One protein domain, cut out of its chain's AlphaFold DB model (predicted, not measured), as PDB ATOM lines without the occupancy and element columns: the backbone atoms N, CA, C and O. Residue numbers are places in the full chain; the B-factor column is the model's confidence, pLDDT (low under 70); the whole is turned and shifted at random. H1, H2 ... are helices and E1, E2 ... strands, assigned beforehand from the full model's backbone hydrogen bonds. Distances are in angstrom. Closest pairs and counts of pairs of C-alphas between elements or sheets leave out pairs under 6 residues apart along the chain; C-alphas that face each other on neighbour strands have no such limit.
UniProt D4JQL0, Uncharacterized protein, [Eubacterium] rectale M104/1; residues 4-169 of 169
ATOM      1  N   SER A   4      33.880  28.582  42.257       79.88
ATOM      2  CA  SER A   4      34.282  29.520  43.318       79.88
ATOM      3  C   SER A   4      35.280  30.573  42.817       79.88
ATOM      4  O   SER A   4      35.132  31.765  43.098       79.88
ATOM      5  N   ASP A   5      36.256  30.157  42.001       88.44
ATOM      6  CA  ASP A   5      37.245  31.073  41.421       88.44
ATOM      7  C   ASP A   5      36.602  32.044  40.422       88.44
ATOM      8  O   ASP A   5      36.979  33.213  40.374       88.44
ATOM      9  N   HIS A   6      35.615  31.586  39.637       91.19
ATOM     10  CA  HIS A   6      34.863  32.451  38.722       91.19
ATOM     11  C   HIS A   6      34.070  33.516  39.478       91.19
ATOM     12  O   HIS A   6      34.166  34.693  39.138       91.19
ATOM     13  N   LYS A   7      33.334  33.127  40.526       94.94
ATOM     14  CA  LYS A   7      32.575  34.070  41.355       94.94
ATOM     15  C   LYS A   7      33.483  35.138  41.955       94.94
ATOM     16  O   LYS A   7      33.181  36.324  41.851       94.94
ATOM     17  N   LYS A   8      34.616  34.732  42.534       95.88
ATOM     18  CA  LYS A   8      35.599  35.666  43.092       95.88
ATOM     19  C   LYS A   8      36.128  36.634  42.028       95.88
ATOM     20  O   LYS A   8      36.084  37.840  42.244       95.88
ATOM     21  N   PHE A   9      36.555  36.114  40.877       96.44
ATOM     22  CA  PHE A   9      37.075  36.930  39.779       96.44
ATOM     23  C   PHE A   9      36.043  37.941  39.257       96.44
ATOM     24  O   PHE A   9      36.385  39.098  39.012       96.44
ATOM     25  N   ILE A  10      34.773  37.533  39.138       97.19
ATOM     26  CA  ILE A  10      33.684  38.427  38.731       97.19
ATOM     27  C   ILE A  10      33.512  39.564  39.737       97.19
ATOM     28  O   ILE A  10      33.503  40.720  39.333       97.19
ATOM     29  N   LEU A  11      33.414  39.260  41.033       97.00
ATOM     30  CA  LEU A  11      33.187  40.274  42.068       97.00
ATOM     31  C   LEU A  11      34.367  41.243  42.228       97.00
ATOM     32  O   LEU A  11      34.159  42.421  42.520       97.00
ATOM     33  N   GLU A  12      35.599  40.766  42.042       97.06
ATOM     34  CA  GLU A  12      36.797  41.612  42.050       97.06
ATOM     35  C   GLU A  12      36.832  42.547  40.836       97.06
ATOM     36  O   GLU A  12      37.075  43.743  40.998       97.06
ATOM     37  N   THR A  13      36.525  42.027  39.644       96.25
ATOM     38  CA  THR A  13      36.456  42.830  38.413       96.25
ATOM     39  C   THR A  13      35.333  43.861  38.503       96.25
ATOM     40  O   THR A  13      35.573  45.046  38.300       96.25
ATOM     41  N   TYR A  14      34.133  43.433  38.907       95.69
ATOM     42  CA  TYR A  14      32.969  44.303  39.056       95.69
ATOM     43  C   TYR A  14      33.255  45.448  40.031       95.69
ATOM     44  O   TYR A  14      32.969  46.604  39.726       95.69
ATOM     45  N   LYS A  15      33.898  45.150  41.167       96.25
ATOM     46  CA  LYS A  15      34.350  46.179  42.105       96.25
ATOM     47  C   LYS A  15      35.334  47.151  41.461       96.25
ATOM     48  O   LYS A  15      35.124  48.355  41.552       96.25
ATOM     49  N   SER A  16      36.386  46.635  40.825       95.88
ATOM     50  CA  SER A  16      37.412  47.461  40.184       95.88
ATOM     51  C   SER A  16      36.807  48.417  39.157       95.88
ATOM     52  O   SER A  16      37.147  49.597  39.146       95.88
ATOM     53  N   ASP A  17      35.884  47.932  38.327       93.94
ATOM     54  CA  ASP A  17      35.230  48.748  37.306       93.94
ATOM     55  C   ASP A  17      34.410  49.878  37.940       93.94
ATOM     56  O   ASP A  17      34.535  51.031  37.539       93.94
ATOM     57  N   HIS A  18      33.619  49.592  38.978       94.69
ATOM     58  CA  HIS A  18      32.762  50.601  39.610       94.69
ATOM     59  C   HIS A  18      33.552  51.608  40.460       94.69
ATOM     60  O   HIS A  18      33.186  52.788  40.499       94.69
ATOM     61  N   ASP A  19      34.665  51.184  41.067       92.06
ATOM     62  CA  ASP A  19      35.613  52.075  41.743       92.06
ATOM     63  C   ASP A  19      36.240  53.061  40.729       92.06
ATOM     64  O   ASP A  19      36.328  54.260  41.004       92.06
ATOM     65  N   LEU A  20      36.602  52.598  39.521       92.88
ATOM     66  CA  LEU A  20      37.120  53.450  38.435       92.88
ATOM     67  C   LEU A  20      36.090  54.465  37.922       92.88
ATOM     68  O   LEU A  20      36.460  55.562  37.500       92.88
ATOM     69  N   LEU A  21      34.800  54.123  37.972       92.75
ATOM     70  CA  LEU A  21      33.705  55.032  37.621       92.75
ATOM     71  C   LEU A  21      33.397  56.062  38.725       92.75
ATOM     72  O   LEU A  21      32.564  56.948  38.516       92.75
ATOM     73  N   GLY A  22      34.060  55.967  39.883       92.75
ATOM     74  CA  GLY A  22      33.855  56.861  41.020       92.75
ATOM     75  C   GLY A  22      32.490  56.678  41.684       92.75
ATOM     76  O   GLY A  22      31.904  57.657  42.147       92.75
ATOM     77  N   LEU A  23      31.960  55.452  41.677       96.19
ATOM     78  CA  LEU A  23      30.681  55.123  42.301       96.19
ATOM     79  C   LEU A  23      30.868  54.762  43.776       96.19
ATOM     80  O   LEU A  23      31.825  54.094  44.162       96.19
ATOM     81  N   SER A  24      29.914  55.168  44.605       95.94
ATOM     82  CA  SER A  24      29.951  54.934  46.046       95.94
ATOM     83  C   SER A  24      29.437  53.532  46.371       95.94
ATOM     84  O   SER A  24      28.255  53.248  46.173       95.94
ATOM     85  N   ALA A  25      30.304  52.650  46.875       96.50
ATOM     86  CA  ALA A  25      29.895  51.340  47.384       96.50
ATOM     87  C   ALA A  25      29.033  51.492  48.649       96.50
ATOM     88  O   ALA A  25      29.351  52.295  49.529       96.50
ATOM     89  N   VAL A  26      27.969  50.697  48.768       95.31
ATOM     90  CA  VAL A  26      27.069  50.726  49.931       95.31
ATOM     91  C   VAL A  26      26.871  49.344  50.537       95.31
ATOM     92  O   VAL A  26      26.930  48.325  49.845       95.31
ATOM     93  N   ASP A  27      26.609  49.310  51.845       94.44
ATOM     94  CA  ASP A  27      26.186  48.075  52.497       94.44
ATOM     95  C   ASP A  27      24.820  47.641  51.951       94.44
ATOM     96  O   ASP A  27      23.858  48.415  51.911       94.44
ATOM     97  N   CYS A  28      24.764  46.394  51.500       93.44
ATOM     98  CA  CYS A  28      23.605  45.797  50.854       93.44
ATOM     99  C   CYS A  28      23.258  44.418  51.423       93.44
ATOM    100  O   CYS A  28      22.423  43.715  50.852       93.44
ATOM    101  N   GLY A  29      23.847  44.035  52.564       92.50
ATOM    102  CA  GLY A  29      23.634  42.719  53.172       92.50
ATOM    103  C   GLY A  29      22.177  42.423  53.548       92.50
ATOM    104  O   GLY A  29      21.806  41.260  53.675       92.50
ATOM    105  N   SER A  30      21.342  43.456  53.686       92.81
ATOM    106  CA  SER A  30      19.905  43.350  53.967       92.81
ATOM    107  C   SER A  30      19.026  43.160  52.723       92.81
ATOM    108  O   SER A  30      17.829  42.900  52.858       92.81
ATOM    109  N   ILE A  31      19.583  43.265  51.510       96.62
ATOM    110  CA  ILE A  31      18.838  43.125  50.254       96.62
ATOM    111  C   ILE A  31      18.917  41.666  49.789       96.62
ATOM    112  O   ILE A  31      19.786  41.277  49.005       96.62
ATOM    113  N   LEU A  32      17.993  40.847  50.284       96.69
ATOM    114  CA  LEU A  32      17.850  39.448  49.891       96.69
ATOM    115  C   LEU A  32      16.379  39.013  49.831       96.69
ATOM    116  O   LEU A  32      15.501  39.611  50.457       96.69
ATOM    117  N   THR A  33      16.134  37.955  49.070       96.62
ATOM    118  CA  THR A  33      14.929  37.120  49.092       96.62
ATOM    119  C   THR A  33      15.349  35.668  49.332       96.62
ATOM    120  O   THR A  33      16.531  35.393  49.536       96.62
ATOM    121  N   ASP A  34      14.395  34.738  49.299       94.50
ATOM    122  CA  ASP A  34      14.689  33.309  49.449       94.50
ATOM    123  C   ASP A  34      15.626  32.782  48.344       94.50
ATOM    124  O   ASP A  34      16.470  31.929  48.610       94.50
ATOM    125  N   ASP A  35      15.530  33.340  47.129       97.00
ATOM    126  CA  ASP A  35      16.287  32.868  45.960       97.00
ATOM    127  C   ASP A  35      17.395  33.825  45.493       97.00
ATOM    128  O   ASP A  35      18.329  33.400  44.809       97.00
ATOM    129  N   CYS A  36      17.274  35.123  45.795       98.00
ATOM    130  CA  CYS A  36      18.179  36.156  45.294       98.00
ATOM    131  C   CYS A  36      18.928  36.829  46.442       98.00
ATOM    132  O   CYS A  36      18.322  37.274  47.418       98.00
ATOM    133  N   LYS A  37      20.239  37.010  46.287       97.88
ATOM    134  CA  LYS A  37      21.078  37.703  47.273       97.88
ATOM    135  C   LYS A  37      21.886  38.814  46.618       97.88
ATOM    136  O   LYS A  37      22.661  38.545  45.704       97.88
ATOM    137  N   MET A  38      21.770  40.042  47.123       98.25
ATOM    138  CA  MET A  38      22.674  41.122  46.727       98.25
ATOM    139  C   MET A  38      24.089  40.840  47.238       98.25
ATOM    140  O   MET A  38      24.281  40.494  48.406       98.25
ATOM    141  N   LEU A  39      25.080  40.980  46.362       98.06
ATOM    142  CA  LEU A  39      26.490  40.780  46.691       98.06
ATOM    143  C   LEU A  39      27.253  42.102  46.758       98.06
ATOM    144  O   LEU A  39      28.105  42.269  47.626       98.06
ATOM    145  N   GLN A  40      26.966  43.019  45.834       98.19
ATOM    146  CA  GLN A  40      27.585  44.340  45.761       98.19
ATOM    147  C   GLN A  40      26.572  45.355  45.234       98.19
ATOM    148  O   GLN A  40      25.763  45.031  44.363       98.19
ATOM    149  N   LEU A  41      26.642  46.589  45.731       98.31
ATOM    150  CA  LEU A  41      25.779  47.686  45.312       98.31
ATOM    151  C   LEU A  41      26.570  48.996  45.303       98.31
ATOM    152  O   LEU A  41      27.299  49.292  46.250       98.31
ATOM    153  N   TYR A  42      26.397  49.771  44.240       98.25
ATOM    154  CA  TYR A  42      27.098  51.025  43.989       98.25
ATOM    155  C   TYR A  42      26.107  52.109  43.582       98.25
ATOM    156  O   TYR A  42      25.191  51.852  42.801       98.25
ATOM    157  N   ILE A  43      26.297  53.327  44.083       97.69
ATOM    158  CA  ILE A  43      25.425  54.474  43.813       97.69
ATOM    159  C   ILE A  43      26.227  55.580  43.131       97.69
ATOM    160  O   ILE A  43      27.297  55.968  43.597       97.69
ATOM    161  N   GLY A  44      25.687  56.125  42.043       97.25
ATOM    162  CA  GLY A  44      26.178  57.347  41.417       97.25
ATOM    163  C   GLY A  44      25.593  58.576  42.103       97.25
ATOM    164  O   GLY A  44      24.621  59.161  41.631       97.25
ATOM    165  N   ASP A  45      26.161  58.975  43.235       95.69
ATOM    166  CA  ASP A  45      25.727  60.147  44.006       95.69
ATOM    167  C   ASP A  45      26.607  61.387  43.799       95.69
ATOM    168  O   ASP A  45      26.240  62.478  44.238       95.69
ATOM    169  N   ASN A  46      27.715  61.263  43.061       96.44
ATOM    170  CA  ASN A  46      28.512  62.403  42.629       96.44
ATOM    171  C   ASN A  46      27.766  63.211  41.542       96.44
ATOM    172  O   ASN A  46      27.591  62.712  40.428       96.44
ATOM    173  N   PRO A  47      27.371  64.474  41.799       96.25
ATOM    174  CA  PRO A  47      26.684  65.303  40.809       96.25
ATOM    175  C   PRO A  47      27.559  65.698  39.614       96.25
ATOM    176  O   PRO A  47      27.030  66.173  38.615       96.25
ATOM    177  N   GLU A  48      28.871  65.494  39.670       95.62
ATOM    178  CA  GLU A  48      29.804  65.742  38.564       95.62
ATOM    179  C   GLU A  48      30.156  64.440  37.825       95.62
ATOM    180  O   GLU A  48      31.306  64.184  37.480       95.62
ATOM    181  N   SER A  49      29.155  63.580  37.618       94.81
ATOM    182  CA  SER A  49      29.301  62.286  36.953       94.81
ATOM    183  C   SER A  49      28.176  62.039  35.952       94.81
ATOM    184  O   SER A  49      27.033  62.455  36.157       94.81
ATOM    185  N   TYR A  50      28.481  61.314  34.873       94.00
ATOM    186  CA  TYR A  50      27.473  60.827  33.927       94.00
ATOM    187  C   TYR A  50      26.562  59.753  34.531       94.00
ATOM    188  O   TYR A  50      25.452  59.570  34.046       94.00
ATOM    189  N   TYR A  51      27.010  59.100  35.605       95.75
ATOM    190  CA  TYR A  51      26.267  58.073  36.336       95.75
ATOM    191  C   TYR A  51      25.416  58.649  37.476       95.75
ATOM    192  O   TYR A  51      24.840  57.901  38.262       95.75
ATOM    193  N   PHE A  52      25.365  59.979  37.607       97.25
ATOM    194  CA  PHE A  52      24.599  60.633  38.658       97.25
ATOM    195  C   PHE A  52      23.117  60.242  38.598       97.25
ATOM    196  O   PHE A  52      22.461  60.441  37.576       97.25
ATOM    197  N   GLY A  53      22.589  59.748  39.718       97.00
ATOM    198  CA  GLY A  53      21.198  59.316  39.830       97.00
ATOM    199  C   GLY A  53      20.935  57.873  39.393       97.00
ATOM    200  O   GLY A  53      19.776  57.457  39.351       97.00
ATOM    201  N   GLU A  54      21.989  57.102  39.132       97.62
ATOM    202  CA  GLU A  54      21.929  55.668  38.849       97.62
ATOM    203  C   GLU A  54      22.468  54.840  40.025       97.62
ATOM    204  O   GLU A  54      23.202  55.319  40.894       97.62
ATOM    205  N   MET A  55      22.091  53.568  40.050       97.25
ATOM    206  CA  MET A  55      22.584  52.559  40.976       97.25
ATOM    207  C   MET A  55      22.851  51.264  40.214       97.25
ATOM    208  O   MET A  55      22.066  50.865  39.357       97.25
ATOM    209  N   TYR A  56      23.945  50.596  40.551       98.19
ATOM    210  CA  TYR A  56      24.405  49.381  39.890       98.19
ATOM    211  C   TYR A  56      24.649  48.309  40.930       98.19
ATOM    212  O   TYR A  56      25.245  48.586  41.971       98.19
ATOM    213  N   GLY A  57      24.221  47.082  40.666       98.06
ATOM    214  CA  GLY A  57      24.420  46.003  41.622       98.06
ATOM    215  C   GLY A  57      24.698  44.666  40.971       98.06
ATOM    216  O   GLY A  57      24.308  44.414  39.833       98.06
ATOM    217  N   CYS A  58      25.366  43.817  41.741       98.25
ATOM    218  CA  CYS A  58      25.640  42.428  41.418       98.25
ATOM    219  C   CYS A  58      24.902  41.544  42.425       98.25
ATOM    220  O   CYS A  58      25.030  41.739  43.639       98.25
ATOM    221  N   PHE A  59      24.126  40.583  41.936       98.31
ATOM    222  CA  PHE A  59      23.358  39.659  42.761       98.31
ATOM    223  C   PHE A  59      23.510  38.218  42.284       98.31
ATOM    224  O   PHE A  59      23.881  37.949  41.143       98.31
ATOM    225  N   GLU A  60      23.222  37.292  43.185       97.81
ATOM    226  CA  GLU A  60      23.266  35.856  42.944       97.81
ATOM    227  C   GLU A  60      21.856  35.274  42.886       97.81
ATOM    228  O   GLU A  60      21.020  35.622  43.721       97.81
ATOM    229  N   TYR A  61      21.624  34.371  41.934       97.38
ATOM    230  CA  TYR A  61      20.436  33.525  41.824       97.38
ATOM    231  C   TYR A  61      20.868  32.140  41.327       97.38
ATOM    232  O   TYR A  61      21.511  32.039  40.286       97.38
ATOM    233  N   ASN A  62      20.540  31.068  42.057       93.56
ATOM    234  CA  ASN A  62      20.916  29.688  41.700       93.56
ATOM    235  C   ASN A  62      22.413  29.496  41.353       93.56
ATOM    236  O   ASN A  62      22.752  28.774  40.417       93.56
ATOM    237  N   ASN A  63      23.314  30.118  42.124       92.62
ATOM    238  CA  ASN A  63      24.776  30.140  41.917       92.62
ATOM    239  C   ASN A  63      25.261  30.870  40.650       92.62
ATOM    240  O   ASN A  63      26.469  30.944  40.419       92.62
ATOM    241  N   ASP A  64      24.355  31.423  39.846       95.88
ATOM    242  CA  ASP A  64      24.689  32.339  38.764       95.88
ATOM    243  C   ASP A  64      24.754  33.776  39.291       95.88
ATOM    244  O   ASP A  64      24.010  34.162  40.197       95.88
ATOM    245  N   LEU A  65      25.634  34.580  38.695       97.94
ATOM    246  CA  LEU A  65      25.769  35.999  39.003       97.94
ATOM    247  C   LEU A  65      25.128  36.853  37.919       97.94
ATOM    248  O   LEU A  65      25.237  36.557  36.730       97.94
ATOM    249  N   TYR A  66      24.519  37.948  38.345       98.44
ATOM    250  CA  TYR A  66      23.837  38.890  37.475       98.44
ATOM    251  C   TYR A  66      24.190  40.320  37.870       98.44
ATOM    252  O   TYR A  66      24.257  40.635  39.058       98.44
ATOM    253  N   SER A  67      24.379  41.190  36.880       98.25
ATOM    254  CA  SER A  67      24.436  42.639  37.065       98.25
ATOM    255  C   SER A  67      23.075  43.262  36.773       98.25
ATOM    256  O   SER A  67      22.269  42.713  36.018       98.25
ATOM    257  N   PHE A  68      22.798  44.424  37.358       98.25
ATOM    258  CA  PHE A  68      21.658  45.251  36.972       98.25
ATOM    259  C   PHE A  68      21.982  46.739  37.024       98.25
ATOM    260  O   PHE A  68      22.859  47.186  37.763       98.25
ATOM    261  N   SER A  69      21.199  47.504  36.266       97.88
ATOM    262  CA  SER A  69      21.130  48.963  36.349       97.88
ATOM    263  C   SER A  69      19.798  49.386  36.957       97.88
ATOM    264  O   SER A  69      18.744  48.815  36.654       97.88
ATOM    265  N   TRP A  70      19.838  50.387  37.823       97.94
ATOM    266  CA  TRP A  70      18.692  50.907  38.545       97.94
ATOM    267  C   TRP A  70      18.666  52.424  38.500       97.94
ATOM    268  O   TRP A  70      19.510  53.103  39.081       97.94
ATOM    269  N   HIS A  71      17.608  52.946  37.900       97.38
ATOM    270  CA  HIS A  71      17.387  54.372  37.824       97.38
ATOM    271  C   HIS A  71      16.787  54.883  39.136       97.38
ATOM    272  O   HIS A  71      15.665  54.512  39.507       97.38
ATOM    273  N   ILE A  72      17.512  55.751  39.845       96.88
ATOM    274  CA  ILE A  72      17.010  56.427  41.044       96.88
ATOM    275  C   ILE A  72      16.213  57.667  40.625       96.88
ATOM    276  O   ILE A  72      15.030  57.786  40.966       96.88
ATOM    277  N   HIS A  73      16.855  58.610  39.928       95.88
ATOM    278  CA  HIS A  73      16.275  59.904  39.543       95.88
ATOM    279  C   HIS A  73      17.180  60.667  38.571       95.88
ATOM    280  O   HIS A  73      18.391  60.672  38.748       95.88
ATOM    281  N   GLU A  74      16.592  61.423  37.644       93.31
ATOM    282  CA  GLU A  74      17.289  62.442  36.847       93.31
ATOM    283  C   GLU A  74      16.650  63.839  37.007       93.31
ATOM    284  O   GLU A  74      15.427  63.955  37.178       93.31
ATOM    285  N   PRO A  75      17.423  64.939  36.907       92.19
ATOM    286  CA  PRO A  75      16.841  66.277  36.957       92.19
ATOM    287  C   PRO A  75      15.851  66.528  35.819       92.19
ATOM    288  O   PRO A  75      16.066  66.116  34.682       92.19
ATOM    289  N   ASN A  76      14.801  67.298  36.107       88.94
ATOM    290  CA  ASN A  76      13.715  67.616  35.168       88.94
ATOM    291  C   ASN A  76      12.927  66.392  34.660       88.94
ATOM    292  O   ASN A  76      12.203  66.503  33.665       88.94
ATOM    293  N   GLN A  77      13.019  65.247  35.346       87.50
ATOM    294  CA  GLN A  77      12.201  64.082  35.035       87.50
ATOM    295  C   GLN A  77      10.709  64.436  35.099       87.50
ATOM    296  O   GLN A  77      10.186  64.833  36.142       87.50
ATOM    297  N   LYS A  78      10.007  64.252  33.977       85.19
ATOM    298  CA  LYS A  78       8.591  64.635  33.839       85.19
ATOM    299  C   LYS A  78       7.636  63.704  34.584       85.19
ATOM    300  O   LYS A  78       6.579  64.135  35.028       85.19
ATOM    301  N   LEU A  79       7.991  62.424  34.694       87.19
ATOM    302  CA  LEU A  79       7.144  61.386  35.273       87.19
ATOM    303  C   LEU A  79       7.830  60.777  36.493       87.19
ATOM    304  O   LEU A  79       8.803  60.041  36.365       87.19
ATOM    305  N   ALA A  80       7.293  61.044  37.682       81.25
ATOM    306  CA  ALA A  80       7.841  60.518  38.934       81.25
ATOM    307  C   ALA A  80       7.824  58.978  39.010       81.25
ATOM    308  O   ALA A  80       8.627  58.399  39.735       81.25
ATOM    309  N   SER A  81       6.944  58.315  38.252       83.12
ATOM    310  CA  SER A  81       6.859  56.850  38.165       83.12
ATOM    311  C   SER A  81       8.066  56.193  37.490       83.12
ATOM    312  O   SER A  81       8.204  54.974  37.567       83.12
ATOM    313  N   LEU A  82       8.933  56.973  36.836       86.06
ATOM    314  CA  LEU A  82      10.153  56.464  36.212       86.06
ATOM    315  C   LEU A  82      11.310  56.321  37.212       86.06
ATOM    316  O   LEU A  82      12.261  55.609  36.906       86.06
ATOM    317  N   SER A  83      11.205  56.926  38.400       90.69
ATOM    318  CA  SER A  83      12.177  56.786  39.490       90.69
ATOM    319  C   SER A  83      12.086  55.441  40.207       90.69
ATOM    320  O   SER A  83      11.017  54.834  40.306       90.69
ATOM    321  N   ASN A  84      13.199  55.048  40.825       93.50
ATOM    322  CA  ASN A  84      13.340  53.850  41.649       93.50
ATOM    323  C   ASN A  84      12.872  52.576  40.935       93.50
ATOM    324  O   ASN A  84      11.951  51.892  41.404       93.50
ATOM    325  N   ARG A  85      13.504  52.267  39.804       94.62
ATOM    326  CA  ARG A  85      13.231  51.042  39.051       94.62
ATOM    327  C   ARG A  85      14.490  50.472  38.419       94.62
ATOM    328  O   ARG A  85      15.349  51.213  37.951       94.62
ATOM    329  N   MET A  86      14.530  49.151  38.326       97.00
ATOM    330  CA  MET A  86      15.498  48.460  37.486       97.00
ATOM    331  C   MET A  86      15.205  48.790  36.020       97.00
ATOM    332  O   MET A  86      14.042  48.801  35.607       97.00
ATOM    333  N   THR A  87      16.245  49.075  35.247       95.06
ATOM    334  CA  THR A  87      16.148  49.394  33.817       95.06
ATOM    335  C   THR A  87      16.695  48.277  32.944       95.06
ATOM    336  O   THR A  87      16.211  48.099  31.830       95.06
ATOM    337  N   ASN A  88      17.660  47.510  33.452       95.62
ATOM    338  CA  ASN A  88      18.241  46.371  32.757       95.62
ATOM    339  C   ASN A  88      18.874  45.381  33.745       95.62
ATOM    340  O   ASN A  88      19.206  45.765  34.869       95.62
ATOM    341  N   PHE A  89      19.082  44.143  33.299       98.12
ATOM    342  CA  PHE A  89      19.902  43.143  33.972       98.12
ATOM    343  C   PHE A  89      20.598  42.236  32.947       98.12
ATOM    344  O   PHE A  89      20.062  41.990  31.863       98.12
ATOM    345  N   SER A  90      21.767  41.721  33.313       98.00
ATOM    346  CA  SER A  90      22.592  40.843  32.477       98.00
ATOM    347  C   SER A  90      23.152  39.701  33.320       98.00
ATOM    348  O   SER A  90      23.404  39.870  34.513       98.00
ATOM    349  N   LYS A  91      23.382  38.532  32.718       97.94
ATOM    350  CA  LYS A  91      24.142  37.448  33.350       97.94
ATOM    351  C   LYS A  91      25.636  37.759  33.259       97.94
ATOM    352  O   LYS A  91      26.118  38.148  32.198       97.94
ATOM    353  N   LEU A  92      26.369  37.571  34.351       97.50
ATOM    354  CA  LEU A  92      27.818  37.745  34.402       97.50
ATOM    355  C   LEU A  92      28.512  36.398  34.217       97.50
ATOM    356  O   LEU A  92      28.278  35.454  34.973       97.50
ATOM    357  N   VAL A  93      29.403  36.321  33.230       95.94
ATOM    358  CA  VAL A  93      30.181  35.113  32.934       95.94
ATOM    359  C   VAL A  93      31.660  35.439  32.770       95.94
ATOM    360  O   VAL A  93      32.031  36.516  32.304       95.94
ATOM    361  N   VAL A  94      32.525  34.488  33.123       96.00
ATOM    362  CA  VAL A  94      33.955  34.573  32.805       96.00
ATOM    363  C   VAL A  94      34.176  33.970  31.428       96.00
ATOM    364  O   VAL A  94      33.858  32.802  31.199       96.00
ATOM    365  N   LYS A  95      34.741  34.754  30.514       94.31
ATOM    366  CA  LYS A  95      35.175  34.279  29.201       94.31
ATOM    367  C   LYS A  95      36.689  34.275  29.117       94.31
ATOM    368  O   LYS A  95      37.364  35.134  29.681       94.31
ATOM    369  N   THR A  96      37.206  33.326  28.350       92.19
ATOM    370  CA  THR A  96      38.633  33.213  28.063       92.19
ATOM    371  C   THR A  96      38.847  33.396  26.568       92.19
ATOM    372  O   THR A  96      38.275  32.674  25.751       92.19
ATOM    373  N   ARG A  97      39.666  34.385  26.211       85.75
ATOM    374  CA  ARG A  97      40.301  34.478  24.888       85.75
ATOM    375  C   ARG A  97      41.810  34.336  25.082       85.75
ATOM    376  O   ARG A  97      42.272  33.245  25.386       85.75
ATOM    377  N   ASN A  98      42.546  35.446  25.014       90.56
ATOM    378  CA  ASN A  98      43.974  35.502  25.360       90.56
ATOM    379  C   ASN A  98      44.208  35.771  26.859       90.56
ATOM    380  O   ASN A  98      45.297  35.541  27.371       90.56
ATOM    381  N   PHE A  99      43.185  36.271  27.552       89.88
ATOM    382  CA  PHE A  99      43.125  36.479  28.996       89.88
ATOM    383  C   PHE A  99      41.681  36.252  29.466       89.88
ATOM    384  O   PHE A  99      40.760  36.186  28.639       89.88
ATOM    385  N   ASN A 100      41.493  36.105  30.778       91.50
ATOM    386  CA  ASN A 100      40.167  36.003  31.386       91.50
ATOM    387  C   ASN A 100      39.561  37.392  31.545       91.50
ATOM    388  O   ASN A 100      40.233  38.309  32.013       91.50
ATOM    389  N   TYR A 101      38.292  37.532  31.190       93.88
ATOM    390  CA  TYR A 101      37.544  38.769  31.369       93.88
ATOM    391  C   TYR A 101      36.099  38.461  31.744       93.88
ATOM    392  O   TYR A 101      35.569  37.393  31.421       93.88
ATOM    393  N   VAL A 102      35.470  39.403  32.441       96.25
ATOM    394  CA  VAL A 102      34.043  39.338  32.749       96.25
ATOM    395  C   VAL A 102      33.269  39.863  31.550       96.25
ATOM    396  O   VAL A 102      33.601  40.907  30.992       96.25
ATOM    397  N   ALA A 103      32.258  39.116  31.131       95.81
ATOM    398  CA  ALA A 103      31.338  39.516  30.084       95.81
ATOM    399  C   ALA A 103      29.913  39.560  30.631       95.81
ATOM    400  O   ALA A 103      29.518  38.702  31.424       95.81
ATOM    401  N   GLU A 104      29.152  40.536  30.151       96.19
ATOM    402  CA  GLU A 104      27.705  40.569  30.300       96.19
ATOM    403  C   GLU A 104      27.054  39.829  29.134       96.19
ATOM    404  O   GLU A 104      27.352  40.086  27.963       96.19
ATOM    405  N   GLU A 105      26.164  38.901  29.456       96.25
ATOM    406  CA  GLU A 105      25.340  38.186  28.493       96.25
ATOM    407  C   GLU A 105      23.862  38.422  28.773       96.25
ATOM    408  O   GLU A 105      23.437  38.675  29.903       96.25
ATOM    409  N   MET A 106      23.064  38.307  27.716       93.88
ATOM    410  CA  MET A 106      21.619  38.261  27.853       93.88
ATOM    411  C   MET A 106      21.256  37.017  28.679       93.88
ATOM    412  O   MET A 106      21.739  35.924  28.392       93.88
ATOM    413  N   ALA A 107      20.452  37.185  29.725       93.50
ATOM    414  CA  ALA A 107      19.951  36.057  30.498       93.50
ATOM    415  C   ALA A 107      18.957  35.237  29.658       93.50
ATOM    416  O   ALA A 107      18.300  35.766  28.768       93.50
ATOM    417  N   ASP A 108      18.787  33.952  29.963       91.88
ATOM    418  CA  ASP A 108      17.805  33.111  29.256       91.88
ATOM    419  C   ASP A 108      16.362  33.338  29.752       91.88
ATOM    420  O   ASP A 108      15.387  32.959  29.102       91.88
ATOM    421  N   SER A 109      16.206  33.947  30.931       94.94
ATOM    422  CA  SER A 109      14.923  34.234  31.584       94.94
ATOM    423  C   SER A 109      15.039  35.452  32.512       94.94
ATOM    424  O   SER A 109      16.108  36.045  32.626       94.94
ATOM    425  N   GLY A 110      13.939  35.861  33.151       95.06
ATOM    426  CA  GLY A 110      13.881  37.033  34.032       95.06
ATOM    427  C   GLY A 110      13.157  38.225  33.398       95.06
ATOM    428  O   GLY A 110      12.667  39.101  34.108       95.06
ATOM    429  N   TYR A 111      13.005  38.267  32.072       95.25
ATOM    430  CA  TYR A 111      12.376  39.395  31.372       95.25
ATOM    431  C   TYR A 111      10.901  39.604  31.710       95.25
ATOM    432  O   TYR A 111      10.420  40.739  31.666       95.25
ATOM    433  N   LYS A 112      10.165  38.549  32.087       96.69
ATOM    434  CA  LYS A 112       8.750  38.703  32.454       96.69
ATOM    435  C   LYS A 112       8.594  39.407  33.797       96.69
ATOM    436  O   LYS A 112       7.530  39.962  34.069       96.69
ATOM    437  N   SER A 113       9.655  39.494  34.605       96.31
ATOM    438  CA  SER A 113       9.655  40.310  35.827       96.31
ATOM    439  C   SER A 113       9.285  41.777  35.555       96.31
ATOM    440  O   SER A 113       8.614  42.390  36.386       96.31
ATOM    441  N   PHE A 114       9.571  42.302  34.357       95.31
ATOM    442  CA  PHE A 114       9.278  43.682  33.948       95.31
ATOM    443  C   PHE A 114       7.833  43.902  33.460       95.31
ATOM    444  O   PHE A 114       7.422  45.042  33.238       95.31
ATOM    445  N   TRP A 115       7.032  42.844  33.285       95.19
ATOM    446  CA  TRP A 115       5.662  42.953  32.773       95.19
ATOM    447  C   TRP A 115       4.698  43.562  33.800       95.19
ATOM    448  O   TRP A 115       4.154  42.863  34.655       95.19
ATOM    449  N   LEU A 116       4.452  44.869  33.681       88.06
ATOM    450  CA  LEU A 116       3.697  45.676  34.652       88.06
ATOM    451  C   LEU A 116       2.285  45.159  34.973       88.06
ATOM    452  O   LEU A 116       1.826  45.322  36.099       88.06
ATOM    453  N   TYR A 117       1.600  44.553  34.001       92.88
ATOM    454  CA  TYR A 117       0.201  44.124  34.138       92.88
ATOM    455  C   TYR A 117       0.032  42.630  34.433       92.88
ATOM    456  O   TYR A 117      -1.091  42.148  34.548       92.88
ATOM    457  N   THR A 118       1.129  41.884  34.549       94.69
ATOM    458  CA  THR A 118       1.085  40.453  34.862       94.69
ATOM    459  C   THR A 118       1.094  40.269  36.377       94.69
ATOM    460  O   THR A 118       2.044  40.731  37.005       94.69
ATOM    461  N   PRO A 119       0.101  39.605  36.996       95.25
ATOM    462  CA  PRO A 119       0.141  39.305  38.426       95.25
ATOM    463  C   PRO A 119       1.271  38.329  38.772       95.25
ATOM    464  O   PRO A 119       1.621  37.472  37.963       95.25
ATOM    465  N   ASP A 120       1.805  38.411  39.992       95.56
ATOM    466  CA  ASP A 120       2.918  37.553  40.431       95.56
ATOM    467  C   ASP A 120       2.580  36.055  40.377       95.56
ATOM    468  O   ASP A 120       3.451  35.248  40.078       95.56
ATOM    469  N   SER A 121       1.312  35.680  40.577       96.56
ATOM    470  CA  SER A 121       0.843  34.288  40.485       96.56
ATOM    471  C   SER A 121       0.981  33.661  39.092       96.56
ATOM    472  O   SER A 121       0.870  32.446  38.958       96.56
ATOM    473  N   TYR A 122       1.212  34.474  38.059       96.62
ATOM    474  CA  TYR A 122       1.446  34.032  36.682       96.62
ATOM    475  C   TYR A 122       2.938  33.948  36.337       96.62
ATOM    476  O   TYR A 122       3.290  33.584  35.214       96.62
ATOM    477  N   LEU A 123       3.818  34.298  37.277       97.06
ATOM    478  CA  LEU A 123       5.260  34.162  37.135       97.06
ATOM    479  C   LEU A 123       5.767  32.945  37.906       97.06
ATOM    480  O   LEU A 123       5.174  32.509  38.888       97.06
ATOM    481  N   ASN A 124       6.892  32.402  37.458       96.50
ATOM    482  CA  ASN A 124       7.578  31.297  38.114       96.50
ATOM    483  C   ASN A 124       9.086  31.385  37.861       96.50
ATOM    484  O   ASN A 124       9.538  32.200  37.051       96.50
ATOM    485  N   GLY A 125       9.853  30.563  38.582       96.69
ATOM    486  CA  GLY A 125      11.308  30.514  38.462       96.69
ATOM    487  C   GLY A 125      11.938  31.901  38.572       96.69
ATOM    488  O   GLY A 125      11.505  32.731  39.372       96.69
ATOM    489  N   PHE A 126      12.924  32.169  37.716       97.69
ATOM    490  CA  PHE A 126      13.686  33.408  37.781       97.69
ATOM    491  C   PHE A 126      12.839  34.666  37.536       97.69
ATOM    492  O   PHE A 126      13.097  35.694  38.153       97.69
ATOM    493  N   ASP A 127      11.790  34.596  36.707       97.88
ATOM    494  CA  ASP A 127      10.903  35.742  36.467       97.88
ATOM    495  C   ASP A 127      10.226  36.216  37.765       97.88
ATOM    496  O   ASP A 127      10.140  37.421  38.024       97.88
ATOM    497  N   LEU A 128       9.756  35.276  38.593       97.88
ATOM    498  CA  LEU A 128       9.145  35.592  39.883       97.88
ATOM    499  C   LEU A 128      10.203  36.044  40.894       97.88
ATOM    500  O   LEU A 128      10.043  37.104  41.504       97.88
ATOM    501  N   SER A 129      11.292  35.283  41.040       98.00
ATOM    502  CA  SER A 129      12.363  35.582  41.999       98.00
ATOM    503  C   SER A 129      12.977  36.962  41.744       98.00
ATOM    504  O   SER A 129      13.118  37.757  42.676       98.00
ATOM    505  N   LEU A 130      13.244  37.311  40.478       98.25
ATOM    506  CA  LEU A 130      13.752  38.627  40.091       98.25
ATOM    507  C   LEU A 130      12.739  39.733  40.392       98.25
ATOM    508  O   LEU A 130      13.118  40.774  40.922       98.25
ATOM    509  N   ARG A 131      11.442  39.521  40.137       97.75
ATOM    510  CA  ARG A 131      10.426  40.532  40.458       97.75
ATOM    511  C   ARG A 131      10.332  40.804  41.957       97.75
ATOM    512  O   ARG A 131      10.227  41.964  42.364       97.75
ATOM    513  N   LEU A 132      10.355  39.763  42.783       97.75
ATOM    514  CA  LEU A 132      10.363  39.918  44.238       97.75
ATOM    515  C   LEU A 132      11.641  40.627  44.701       97.75
ATOM    516  O   LEU A 132      11.581  41.526  45.539       97.75
ATOM    517  N   PHE A 133      12.777  40.307  44.086       98.25
ATOM    518  CA  PHE A 133      14.043  40.975  44.356       98.25
ATOM    519  C   PHE A 133      14.025  42.460  43.957       98.25
ATOM    520  O   PHE A 133      14.419  43.314  44.748       98.25
ATOM    521  N   MET A 134      13.456  42.814  42.800       97.88
ATOM    522  CA  MET A 134      13.231  44.207  42.388       97.88
ATOM    523  C   MET A 134      12.382  44.978  43.408       97.88
ATOM    524  O   MET A 134      12.661  46.146  43.680       97.88
ATOM    525  N   LYS A 135      11.361  44.342  44.002       97.06
ATOM    526  CA  LYS A 135      10.572  44.946  45.090       97.06
ATOM    527  C   LYS A 135      11.437  45.194  46.329       97.06
ATOM    528  O   LYS A 135      11.364  46.290  46.875       97.06
ATOM    529  N   LYS A 136      12.311  44.256  46.711       97.88
ATOM    530  CA  LYS A 136      13.266  44.442  47.820       97.88
ATOM    531  C   LYS A 136      14.273  45.560  47.576       97.88
ATOM    532  O   LYS A 136      14.480  46.385  48.464       97.88
ATOM    533  N   ILE A 137      14.824  45.667  46.370       97.94
ATOM    534  CA  ILE A 137      15.696  46.792  45.999       97.94
ATOM    535  C   ILE A 137      14.925  48.119  46.089       97.94
ATOM    536  O   ILE A 137      15.446  49.112  46.596       97.94
ATOM    537  N   LYS A 138      13.658  48.143  45.651       96.88
ATOM    538  CA  LYS A 138      12.803  49.332  45.766       96.88
ATOM    539  C   LYS A 138      12.540  49.718  47.219       96.88
ATOM    540  O   LYS A 138      12.621  50.901  47.540       96.88
ATOM    541  N   GLU A 139      12.207  48.749  48.069       96.81
ATOM    542  CA  GLU A 139      12.001  48.952  49.508       96.81
ATOM    543  C   GLU A 139      13.235  49.602  50.138       96.81
ATOM    544  O   GLU A 139      13.101  50.639  50.784       96.81
ATOM    545  N   TYR A 140      14.426  49.070  49.844       96.94
ATOM    546  CA  TYR A 140      15.702  49.654  50.261       96.94
ATOM    547  C   TYR A 140      15.889  51.092  49.746       96.94
ATOM    548  O   TYR A 140      16.154  52.012  50.517       96.94
ATOM    549  N   ALA A 141      15.697  51.330  48.445       96.06
ATOM    550  CA  ALA A 141      15.884  52.660  47.860       96.06
ATOM    551  C   ALA A 141      14.943  53.713  48.476       96.06
ATOM    552  O   ALA A 141      15.301  54.890  48.613       96.06
ATOM    553  N   VAL A 142      13.730  53.296  48.854       95.44
ATOM    554  CA  VAL A 142      12.746  54.131  49.546       95.44
ATOM    555  C   VAL A 142      13.135  54.354  51.007       95.44
ATOM    556  O   VAL A 142      13.100  55.507  51.445       95.44
ATOM    557  N   SER A 143      13.531  53.313  51.749       95.94
ATOM    558  CA  SER A 143      13.935  53.441  53.159       95.94
ATOM    559  C   SER A 143      15.149  54.351  53.315       95.94
ATOM    560  O   SER A 143      15.161  55.228  54.176       95.94
ATOM    561  N   GLU A 144      16.111  54.236  52.400       96.00
ATOM    562  CA  GLU A 144      17.301  55.083  52.347       96.00
ATOM    563  C   GLU A 144      17.041  56.486  51.786       96.00
ATOM    564  O   GLU A 144      17.950  57.320  51.731       96.00
ATOM    565  N   GLN A 145      15.805  56.778  51.370       96.19
ATOM    566  CA  GLN A 145      15.397  58.042  50.757       96.19
ATOM    567  C   GLN A 145      16.308  58.452  49.584       96.19
ATOM    568  O   GLN A 145      16.556  59.646  49.387       96.19
ATOM    569  N   LEU A 146      16.806  57.491  48.791       95.69
ATOM    570  CA  LEU A 146      17.837  57.739  47.771       95.69
ATOM    571  C   LEU A 146      17.406  58.812  46.771       95.69
ATOM    572  O   LEU A 146      18.114  59.791  46.564       95.69
ATOM    573  N   CYS A 147      16.186  58.706  46.243       95.38
ATOM    574  CA  CYS A 147      15.628  59.693  45.315       95.38
ATOM    575  C   CYS A 147      15.614  61.116  45.909       95.38
ATOM    576  O   CYS A 147      15.945  62.084  45.228       95.38
ATOM    577  N   LYS A 148      15.310  61.265  47.204       95.06
ATOM    578  CA  LYS A 148      15.356  62.563  47.895       95.06
ATOM    579  C   LYS A 148      16.791  63.061  48.075       95.06
ATOM    580  O   LYS A 148      17.017  64.261  47.938       95.06
ATOM    581  N   LYS A 149      17.738  62.176  48.410       96.06
ATOM    582  CA  LYS A 149      19.166  62.511  48.550       96.06
ATOM    583  C   LYS A 149      19.732  63.006  47.211       96.06
ATOM    584  O   LYS A 149      20.268  64.107  47.173       96.06
ATOM    585  N   ILE A 150      19.496  62.267  46.124       96.44
ATOM    586  CA  ILE A 150      19.913  62.632  44.760       96.44
ATOM    587  C   ILE A 150      19.280  63.960  44.323       96.44
ATOM    588  O   ILE A 150      20.003  64.876  43.947       96.44
ATOM    589  N   ARG A 151      17.960  64.142  44.485       95.19
ATOM    590  CA  ARG A 151      17.258  65.386  44.096       95.19
ATOM    591  C   ARG A 151      17.847  66.663  44.685       95.19
ATOM    592  O   ARG A 151      17.806  67.714  44.052       95.19
ATOM    593  N   LYS A 152      18.395  66.605  45.903       96.44
ATOM    594  CA  LYS A 152      19.040  67.771  46.534       96.44
ATOM    595  C   LYS A 152      20.270  68.256  45.763       96.44
ATOM    596  O   LYS A 152      20.650  69.414  45.905       96.44
ATOM    597  N   LEU A 153      20.879  67.385  44.964       96.75
ATOM    598  CA  LEU A 153      22.089  67.653  44.194       96.75
ATOM    599  C   LEU A 153      21.792  68.003  42.723       96.75
ATOM    600  O   LEU A 153      22.716  68.362  41.992       96.75
ATOM    601  N   ASP A 154      20.520  67.999  42.300       96.19
ATOM    602  CA  ASP A 154      20.097  68.261  40.913       96.19
ATOM    603  C   ASP A 154      20.664  69.571  40.357       96.19
ATOM    604  O   ASP A 154      21.159  69.610  39.233       96.19
ATOM    605  N   GLN A 155      20.630  70.655  41.140       96.69
ATOM    606  CA  GLN A 155      21.135  71.957  40.689       96.69
ATOM    607  C   GLN A 155      22.643  71.933  40.426       96.69
ATOM    608  O   GLN A 155      23.104  72.522  39.444       96.69
ATOM    609  N   LYS A 156      23.400  71.210  41.261       97.25
ATOM    610  CA  LYS A 156      24.840  71.027  41.069       97.25
ATOM    611  C   LYS A 156      25.106  70.203  39.807       97.25
ATOM    612  O   LYS A 156      25.902  70.620  38.971       97.25
ATOM    613  N   HIS A 157      24.366  69.112  39.607       97.19
ATOM    614  CA  HIS A 157      24.492  68.297  38.398       97.19
ATOM    615  C   HIS A 157      24.139  69.073  37.118       97.19
ATOM    616  O   HIS A 157      24.835  68.990  36.106       97.19
ATOM    617  N   LEU A 158      23.084  69.892  37.158       96.75
ATOM    618  CA  LEU A 158      22.691  70.757  36.043       96.75
ATOM    619  C   LEU A 158      23.720  71.855  35.745       96.75
ATOM    620  O   LEU A 158      23.833  72.279  34.595       96.75
ATOM    621  N   ALA A 159      24.436  72.368  36.749       96.44
ATOM    622  CA  ALA A 159      25.542  73.304  36.538       96.44
ATOM    623  C   ALA A 159      26.717  72.613  35.830       96.44
ATOM    624  O   ALA A 159      27.125  73.067  34.763       96.44
ATOM    625  N   TRP A 160      27.147  71.455  36.332       96.38
ATOM    626  CA  TRP A 160      28.209  70.649  35.724       96.38
ATOM    627  C   TRP A 160      27.905  70.260  34.268       96.38
ATOM    628  O   TRP A 160      28.713  70.497  33.370       96.38
ATOM    629  N   LYS A 161      26.687  69.775  33.980       94.25
ATOM    630  CA  LYS A 161      26.256  69.474  32.600       94.25
ATOM    631  C   LYS A 161      26.304  70.697  31.678       94.25
ATOM    632  O   LYS A 161      26.546  70.545  30.481       94.25
ATOM    633  N   ARG A 162      26.036  71.904  32.192       95.06
ATOM    634  CA  ARG A 162      26.136  73.150  31.409       95.06
ATOM    635  C   ARG A 162      27.586  73.519  31.121       95.06
ATOM    636  O   ARG A 162      27.859  73.980  30.019       95.06
ATOM    637  N   GLU A 163      28.489  73.316  32.072       93.81
ATOM    638  CA  GLU A 163      29.923  73.558  31.890       93.81
ATOM    639  C   GLU A 163      30.520  72.610  30.852       93.81
ATOM    640  O   GLU A 163      31.130  73.081  29.899       93.81
ATOM    641  N   LEU A 164      30.241  71.307  30.938       92.00
ATOM    642  CA  LEU A 164      30.699  70.337  29.937       92.00
ATOM    643  C   LEU A 164      30.290  70.713  28.510       92.00
ATOM    644  O   LEU A 164      31.105  70.637  27.598       92.00
ATOM    645  N   LYS A 165      29.045  71.172  28.320       88.12
ATOM    646  CA  LYS A 165      28.546  71.628  27.012       88.12
ATOM    647  C   LYS A 165      29.265  72.865  26.474       88.12
ATOM    648  O   LYS A 165      29.230  73.096  25.273       88.12
ATOM    649  N   ARG A 166      29.856  73.688  27.342       84.94
ATOM    650  CA  ARG A 166      30.635  74.864  26.929       84.94
ATOM    651  C   ARG A 166      32.036  74.490  26.456       84.94
ATOM    652  O   ARG A 166      32.587  75.232  25.661       84.94
ATOM    653  N   PHE A 167      32.589  73.380  26.941       78.44
ATOM    654  CA  PHE A 167      33.919  72.892  26.556       78.44
ATOM    655  C   PHE A 167      33.901  71.931  25.361       78.44
ATOM    656  O   PHE A 167      34.958  71.584  24.844       78.44
ATOM    657  N   SER A 168      32.720  71.478  24.934       69.88
ATOM    658  CA  SER A 168      32.533  70.629  23.752       69.88
ATOM    659  C   SER A 168      32.130  71.401  22.485       69.88
ATOM    660  O   SER A 168      31.735  70.779  21.497       69.88
ATOM    661  N   LEU A 169      32.239  72.735  22.522       50.53
ATOM    662  CA  LEU A 169      32.080  73.683  21.413       50.53
ATOM    663  C   LEU A 169      33.410  74.397  21.163       50.53
ATOM    664  O   LEU A 169      33.699  74.662  19.977       50.53
TER     665      LEU A 169
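This is residues 4 to 169 of the 169 residues of an uncharacterized protein of [Eubacterium] rectale M104/1 (UniProt D4JQL0). A strongly twisted sheet of five strands, E1 to E5, forms the middle layer, with helix H1 over one face and the long helix H3 over the other, and the sheet curls round each of them. The tip of the E4 and E5 hairpin reaches past H1 at one edge, while the short helix H4 leads from H3 to H5, which lies away from the sheet. The printed part has 166 residues, with five named helices and five named strands in the order H1 E1 E2 E3 E4 E5 H2 H3 H4 H5. The sheet runs E1 E2 E3 E4 E5, antiparallel throughout, and the class is mixed, helices and strands. The whole is compact, with a radius of gyration of the C-alphas of 17.0 A and spans of 47 by 46 by 28 A.

H1, residues 4 to 20, begins at C-alpha 4 at (34.282, 29.520, 43.318) and is 24.6 A long from first to last C-alpha. E1, residues 36 to 43, is 19.8 A long and bends by 64 degrees at residue 39. E2, residues 54 to 61, measures 22.4 A, and E3, residues 64 to 71, 23.2 A. E4, residues 85 to 96, is the longest strand at 32.9 A, ending at C-alpha 96 at (38.633, 33.213, 28.063). E5, residues 100 to 105, measures 15.3 A. H2, residues 111 to 114, is 5.9 A long. H3, residues 125 to 143, is the longest helix at 27.4 A. H4, residues 146 to 151, measures 8.5 A, and H5, residues 154 to 167, 20.5 A, ending at C-alpha 167 at (33.919, 72.892, 26.556).

The five strands form a meander, each the antiparallel neighbour of the one before, and each pair in turn is a hairpin; E1 and E5 are the edge strands. E1 and E2 run at 160 degrees, with N 42 and O 56 at 2.8 A, within hydrogen-bond range. E2 and E3 stand at 157 degrees, with N 55 and O 70 at 2.8 A. E3 and E4 stand at 144 degrees, with N 69 and O 88 at 3.0 A. E4 and E5 also stand at 144 degrees, with N 93 and O 103 at 3.0 A. A short pairing sets residues 24 to 25 antiparallel to residues 42 to 43 of E1. H1 is on the sheet, and its closest C-alphas to E5 are those of Ile 10 and Val 102, 6.1 A apart. H3 is on the opposite face, its closest C-alphas to E1 being those of Phe 133 and Cys 36, 6.4 A apart. H2 only grazes the sheet and touches residues 127 to 131 of H3 alone, the closest C-alphas being those of Ser 113 and Arg 131, 4.7 A. H4 only grazes the sheet with residues 146 to 150. It is close to H3 but not clearly touching, with the C-alphas of Ala 141 and Cys 147 closest at 7.5 A, at a steep tilt of 56 degrees, the same way. H4 and H5 meet only through their link, and H5 is not on the sheet. In H1, H3, H4 and H5 every O i to N i+4 pair is within hydrogen-bond range; H2 is too short for such a pair.

The two C-alphas farthest apart are those of Ser 121 and Leu 169, 53.8 A. The printed part has no cut and ends at the chain's last residue. The links from H1 to E1, 15 residues, and from E3 to E4, 13 residues, are long. The mean pLDDT of the printed part is 94.6, and residues 168 to 169 are under 70.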